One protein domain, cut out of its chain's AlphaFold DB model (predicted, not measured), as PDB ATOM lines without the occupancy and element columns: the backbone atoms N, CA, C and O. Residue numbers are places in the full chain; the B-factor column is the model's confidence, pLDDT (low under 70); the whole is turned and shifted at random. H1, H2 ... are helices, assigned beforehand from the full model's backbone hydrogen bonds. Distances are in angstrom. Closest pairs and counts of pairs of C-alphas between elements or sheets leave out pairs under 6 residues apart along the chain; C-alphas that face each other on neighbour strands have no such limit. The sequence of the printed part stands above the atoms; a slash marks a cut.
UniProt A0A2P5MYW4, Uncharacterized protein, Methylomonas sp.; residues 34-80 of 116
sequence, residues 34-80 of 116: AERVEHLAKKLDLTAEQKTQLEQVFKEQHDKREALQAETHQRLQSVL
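What this domain is: This is residues 34 to 80 of the 116 residues of an uncharacterized protein of Methylomonas sp. (UniProt A0A2P5MYW4). One long straight helix, H2, makes a rod, and a short helix, H1, folds back at a slant over its first turns as the short arm of a lopsided hairpin. Residues 60 to 80, of which 60 to 79 belong to H2, stick out free. The printed part has 47 residues with two named helices, H1 then H2, and no named strand: all helix. It is extended, with a radius of gyration of the C-alphas of 15.8 A and spans of 49 by 15 by 11 A.

Where its parts are: H2, residues 48 to 79, measures 46.6 A from C-alpha 48 at (133.115, 186.243, 133.500) to C-alpha 79 at (117.131, 186.892, 177.291). H1, residues 34 to 43, begins with C-alpha 34 at (135.271, 181.777, 145.955) and measures 14.2 A.

How they stand to each other: H2 touches H1 with residues 51 to 55 alone; the closest C-alphas are those of Glu 55 and Val 37, 6.5 A apart. They form a helical hairpin, running opposite ways at a steep tilt of 43 degrees. In H1 and H2 every O i to N i+4 pair is within hydrogen-bond range.

The domain as a whole: The C-alphas farthest apart, those of Asp 45 and Leu 80, are 48.8 A apart. The link from H1 to H2 is tight. The printed part has no cut, and no printed residue has a pLDDT under 70.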
ATOM      1  N   ALA A  34     134.564 181.737 147.236       79.69
ATOM      2  CA  ALA A  34     135.271 181.777 145.955       79.69
ATOM      3  C   ALA A  34     135.378 180.391 145.291       79.69
ATOM      4  O   ALA A  34     135.115 180.244 144.101       79.69
ATOM      5  N   GLU A  35     135.671 179.339 146.060       85.56
ATOM      6  CA  GLU A  35     135.709 177.962 145.543       85.56
ATOM      7  C   GLU A  35     134.325 177.494 145.081       85.56
ATOM      8  O   GLU A  35     134.205 176.767 144.093       85.56
ATOM      9  N   ARG A  36     133.260 177.925 145.770       85.81
ATOM     10  CA  ARG A  36     131.883 177.618 145.360       85.81
ATOM     11  C   ARG A  36     131.533 178.295 144.044       85.81
ATOM     12  O   ARG A  36     130.930 177.642 143.193       85.81
ATOM     13  N   VAL A  37     131.910 179.564 143.877       88.38
ATOM     14  CA  VAL A  37     131.731 180.291 142.614       88.38
ATOM     15  C   VAL A  37     132.480 179.583 141.501       88.38
ATOM     16  O   VAL A  37     131.869 179.299 140.479       88.38
ATOM     17  N   GLU A  38     133.749 179.228 141.696       87.25
ATOM     18  CA  GLU A  38     134.530 178.554 140.655       87.25
ATOM     19  C   GLU A  38     133.957 177.182 140.281       87.25
ATOM     20  O   GLU A  38     133.855 176.824 139.105       87.25
ATOM     21  N   HIS A  39     133.491 176.420 141.267       90.50
ATOM     22  CA  HIS A  39     132.837 175.145 141.011       90.50
ATOM     23  C   HIS A  39     131.510 175.308 140.246       90.50
ATOM     24  O   HIS A  39     131.234 174.536 139.324       90.50
ATOM     25  N   LEU A  40     130.691 176.306 140.592       90.19
ATOM     26  CA  LEU A  40     129.451 176.615 139.868       90.19
ATOM     27  C   LEU A  40     129.735 177.153 138.468       90.19
ATOM     28  O   LEU A  40     129.083 176.739 137.515       90.19
ATOM     29  N   ALA A  41     130.750 178.000 138.338       90.31
ATOM     30  CA  ALA A  41     131.206 178.537 137.075       90.31
ATOM     31  C   ALA A  41     131.578 177.439 136.087       90.31
ATOM     32  O   ALA A  41     131.147 177.481 134.941       90.31
ATOM     33  N   LYS A  42     132.321 176.431 136.551       90.38
ATOM     34  CA  LYS A  42     132.694 175.279 135.729       90.38
ATOM     35  C   LYS A  42     131.511 174.363 135.412       90.38
ATOM     36  O   LYS A  42     131.474 173.780 134.341       90.38
ATOM     37  N   LYS A  43     130.570 174.179 136.344       94.06
ATOM     38  CA  LYS A  43     129.420 173.275 136.145       94.06
ATOM     39  C   LYS A  43     128.310 173.857 135.277       94.06
ATOM     40  O   LYS A  43     127.524 173.086 134.739       94.06
ATOM     41  N   LEU A  44     128.211 175.180 135.217       94.62
ATOM     42  CA  LEU A  44     127.145 175.903 134.524       94.62
ATOM     43  C   LEU A  44     127.671 176.733 133.347       94.62
ATOM     44  O   LEU A  44     126.909 177.515 132.788       94.62
ATOM     45  N   ASP A  45     128.957 176.590 133.014       93.19
ATOM     46  CA  ASP A  45     129.645 177.338 131.959       93.19
ATOM     47  C   ASP A  45     129.411 178.858 132.063       93.19
ATOM     48  O   ASP A  45     129.053 179.530 131.095       93.19
ATOM     49  N   LEU A  46     129.586 179.408 133.272       94.12
ATOM     50  CA  LEU A  46     129.309 180.821 133.540       94.12
ATOM     51  C   LEU A  46     130.315 181.735 132.833       94.12
ATOM     52  O   LEU A  46     131.530 181.514 132.878       94.12
ATOM     53  N   THR A  47     129.809 182.827 132.262       94.62
ATOM     54  CA  THR A  47     130.646 183.906 131.730       94.62
ATOM     55  C   THR A  47     131.350 184.661 132.859       94.62
ATOM     56  O   THR A  47     130.932 184.611 134.018       94.62
ATOM     57  N   ALA A  48     132.404 185.413 132.527       91.50
ATOM     58  CA  ALA A  48     133.115 186.243 133.500       91.50
ATOM     59  C   ALA A  48     132.173 187.212 134.242       91.50
ATOM     60  O   ALA A  48     132.239 187.325 135.461       91.50
ATOM     61  N   GLU A  49     131.236 187.832 133.521       91.69
ATOM     62  CA  GLU A  49     130.241 188.739 134.104       91.69
ATOM     63  C   GLU A  49     129.305 188.018 135.086       91.69
ATOM     64  O   GLU A  49     129.032 188.524 136.176       91.69
ATOM     65  N   GLN A  50     128.853 186.806 134.744       92.06
ATOM     66  CA  GLN A  50     128.010 185.992 135.625       92.06
ATOM     67  C   GLN A  50     128.755 185.546 136.886       92.06
ATOM     68  O   GLN A  50     128.156 185.509 137.961       92.06
ATOM     69  N   LYS A  51     130.058 185.241 136.786       92.06
ATOM     70  CA  LYS A  51     130.882 184.928 137.962       92.06
ATOM     71  C   LYS A  51     130.942 186.110 138.924       92.06
ATOM     72  O   LYS A  51     130.651 185.932 140.101       92.06
ATOM     73  N   THR A  52     131.239 187.312 138.427       92.50
ATOM     74  CA  THR A  52     131.321 188.523 139.260       92.50
ATOM     75  C   THR A  52     129.996 188.822 139.961       92.50
ATOM     76  O   THR A  52     129.979 189.137 141.151       92.50
ATOM     77  N   GLN A  53     128.867 188.667 139.265       92.25
ATOM     78  CA  GLN A  53     127.547 188.821 139.884       92.25
ATOM     79  C   GLN A  53     127.303 187.772 140.978       92.25
ATOM     80  O   GLN A  53     126.786 188.095 142.046       92.25
ATOM     81  N   LEU A  54     127.701 186.522 140.744       91.88
ATOM     82  CA  LEU A  54     127.534 185.446 141.717       91.88
ATOM     83  C   LEU A  54     128.424 185.631 142.959       91.88
ATOM     84  O   LEU A  54     127.975 185.378 144.078       91.88
ATOM     85  N   GLU A  55     129.656 186.112 142.787       91.19
ATOM     86  CA  GLU A  55     130.540 186.503 143.892       91.19
ATOM     87  C   GLU A  55     129.901 187.584 144.755       91.19
ATOM     88  O   GLU A  55     129.881 187.462 145.983       91.19
ATOM     89  N   GLN A  56     129.328 188.610 144.121       92.19
ATOM     90  CA  GLN A  56     128.627 189.671 144.831       92.19
ATOM     91  C   GLN A  56     127.445 189.115 145.635       92.19
ATOM     92  O   GLN A  56     127.315 189.437 146.816       92.19
ATOM     93  N   VAL A  57     126.637 188.223 145.051       91.81
ATOM     94  CA  VAL A  57     125.514 187.578 145.756       91.81
ATOM     95  C   VAL A  57     125.993 186.828 147.001       91.81
ATOM     96  O   VAL A  57     125.419 186.994 148.080       91.81
ATOM     97  N   PHE A  58     127.049 186.015 146.895       90.62
ATOM     98  CA  PHE A  58     127.554 185.278 148.056       90.62
ATOM     99  C   PHE A  58     128.211 186.177 149.097       90.62
ATOM    100  O   PHE A  58     128.067 185.907 150.292       90.62
ATOM    101  N   LYS A  59     128.892 187.247 148.676       90.75
ATOM    102  CA  LYS A  59     129.453 188.244 149.588       90.75
ATOM    103  C   LYS A  59     128.347 188.936 150.383       90.75
ATOM    104  O   LYS A  59     128.385 188.928 151.608       90.75
ATOM    105  N   GLU A  60     127.313 189.436 149.711       91.31
ATOM    106  CA  GLU A  60     126.174 190.075 150.378       91.31
ATOM    107  C   GLU A  60     125.452 189.121 151.338       91.31
ATOM    108  O   GLU A  60     125.029 189.523 152.423       91.31
ATOM    109  N   GLN A  61     125.305 187.844 150.967       90.56
ATOM    110  CA  GLN A  61     124.749 186.841 151.876       90.56
ATOM    111  C   GLN A  61     125.652 186.573 153.081       90.56
ATOM    112  O   GLN A  61     125.141 186.375 154.185       90.56
ATOM    113  N   HIS A  62     126.971 186.555 152.888       89.00
ATOM    114  CA  HIS A  62     127.921 186.407 153.981       89.00
ATOM    115  C   HIS A  62     127.793 187.570 154.968       89.00
ATOM    116  O   HIS A  62     127.568 187.322 156.149       89.00
ATOM    117  N   ASP A  63     127.813 188.807 154.474       91.81
ATOM    118  CA  ASP A  63     127.707 190.015 155.299       91.81
ATOM    119  C   ASP A  63     126.381 190.049 156.083       91.81
ATOM    120  O   ASP A  63     126.363 190.306 157.289       91.81
ATOM    121  N   LYS A  64     125.261 189.694 155.435       93.88
ATOM    122  CA  LYS A  64     123.948 189.573 156.098       93.88
ATOM    123  C   LYS A  64     123.946 188.507 157.191       93.88
ATOM    124  O   LYS A  64     123.340 188.713 158.242       93.88
ATOM    125  N   ARG A  65     124.598 187.365 156.954       91.00
ATOM    126  CA  ARG A  65     124.686 186.284 157.942       91.00
ATOM    127  C   ARG A  65     125.505 186.712 159.158       91.00
ATOM    128  O   ARG A  65     125.065 186.449 160.272       91.00
ATOM    129  N   GLU A  66     126.645 187.369 158.956       92.38
ATOM    130  CA  GLU A  66     127.485 187.875 160.051       92.38
ATOM    131  C   GLU A  66     126.720 188.895 160.903       92.38
ATOM    132  O   GLU A  66     126.673 188.772 162.129       92.38
ATOM    133  N   ALA A  67     126.028 189.844 160.261       95.06
ATOM    134  CA  ALA A  67     125.193 190.816 160.960       95.06
ATOM    135  C   ALA A  67     124.084 190.137 161.783       95.06
ATOM    136  O   ALA A  67     123.925 190.425 162.970       95.06
ATOM    137  N   LEU A  68     123.368 189.178 161.186       96.06
ATOM    138  CA  LEU A  68     122.319 188.421 161.871       96.06
ATOM    139  C   LEU A  68     122.877 187.589 163.034       96.06
ATOM    140  O   LEU A  68     122.225 187.453 164.072       96.06
ATOM    141  N   GLN A  69     124.075 187.022 162.886       94.31
ATOM    142  CA  GLN A  69     124.729 186.255 163.940       94.31
ATOM    143  C   GLN A  69     125.110 187.144 165.128       94.31
ATOM    144  O   GLN A  69     124.854 186.759 166.272       94.31
ATOM    145  N   ALA A  70     125.674 188.325 164.868       95.44
ATOM    146  CA  ALA A  70     126.007 189.305 165.898       95.44
ATOM    147  C   ALA A  70     124.751 189.792 166.635       95.44
ATOM    148  O   ALA A  70     124.704 189.772 167.866       95.44
ATOM    149  N   GLU A  71     123.701 190.136 165.891       96.50
ATOM    150  CA  GLU A  71     122.414 190.534 166.458       96.50
ATOM    151  C   GLU A  71     121.804 189.415 167.315       96.50
ATOM    152  O   GLU A  71     121.358 189.647 168.439       96.50
ATOM    153  N   THR A  72     121.817 188.178 166.816       95.12
ATOM    154  CA  THR A  72     121.307 187.016 167.555       95.12
ATOM    155  C   THR A  72     122.076 186.820 168.859       95.12
ATOM    156  O   THR A  72     121.467 186.571 169.898       95.12
ATOM    157  N   HIS A  73     123.401 186.967 168.834       94.94
ATOM    158  CA  HIS A  73     124.239 186.856 170.025       94.94
ATOM    159  C   HIS A  73     123.894 187.931 171.067       94.94
ATOM    160  O   HIS A  73     123.715 187.603 172.238       94.94
ATOM    161  N   GLN A  74     123.704 189.185 170.644       95.25
ATOM    162  CA  GLN A  74     123.263 190.266 171.533       95.25
ATOM    163  C   GLN A  74     121.870 189.999 172.122       95.25
ATOM    164  O   GLN A  74     121.663 190.135 173.328       95.25
ATOM    165  N   ARG A  75     120.913 189.554 171.300       96.25
ATOM    166  CA  ARG A  75     119.562 189.205 171.769       96.25
ATOM    167  C   ARG A  75     119.600 188.072 172.794       96.25
ATOM    168  O   ARG A  75     118.898 188.139 173.800       96.25
ATOM    169  N   LEU A  76     120.454 187.069 172.598       95.19
ATOM    170  CA  LEU A  76     120.636 185.984 173.564       95.19
ATOM    171  C   LEU A  76     121.173 186.480 174.911       95.19
ATOM    172  O   LEU A  76     120.687 186.018 175.937       95.19
ATOM    173  N   GLN A  77     122.099 187.445 174.927       93.88
ATOM    174  CA  GLN A  77     122.572 188.060 176.177       93.88
ATOM    175  C   GLN A  77     121.461 188.797 176.932       93.88
ATOM    176  O   GLN A  77     121.508 188.886 178.152       93.88
ATOM    177  N   SER A  78     120.462 189.321 176.216       94.06
ATOM    178  CA  SER A  78     119.338 190.036 176.834       94.06
ATOM    179  C   SER A  78     118.263 189.106 177.415       94.06
ATOM    180  O   SER A  78     117.538 189.499 178.323       94.06
ATOM    181  N   VAL A  79     118.152 187.879 176.890       97.31
ATOM    182  CA  VAL A  79     117.131 186.892 177.291       97.31
ATOM    183  C   VAL A  79     117.668 185.899 178.324       97.31
ATOM    184  O   VAL A  79     116.916 185.424 179.172       97.31
ATOM    185  N   LEU A  80     118.955 185.557 178.247       96.94
ATOM    186  CA  LEU A  80     119.601 184.604 179.145       96.94
ATOM    187  C   LEU A  80     120.284 185.332 180.299       96.94
ATOM    188  O   LEU A  80     120.859 186.403 180.120       96.94
TER     189      LEU A  80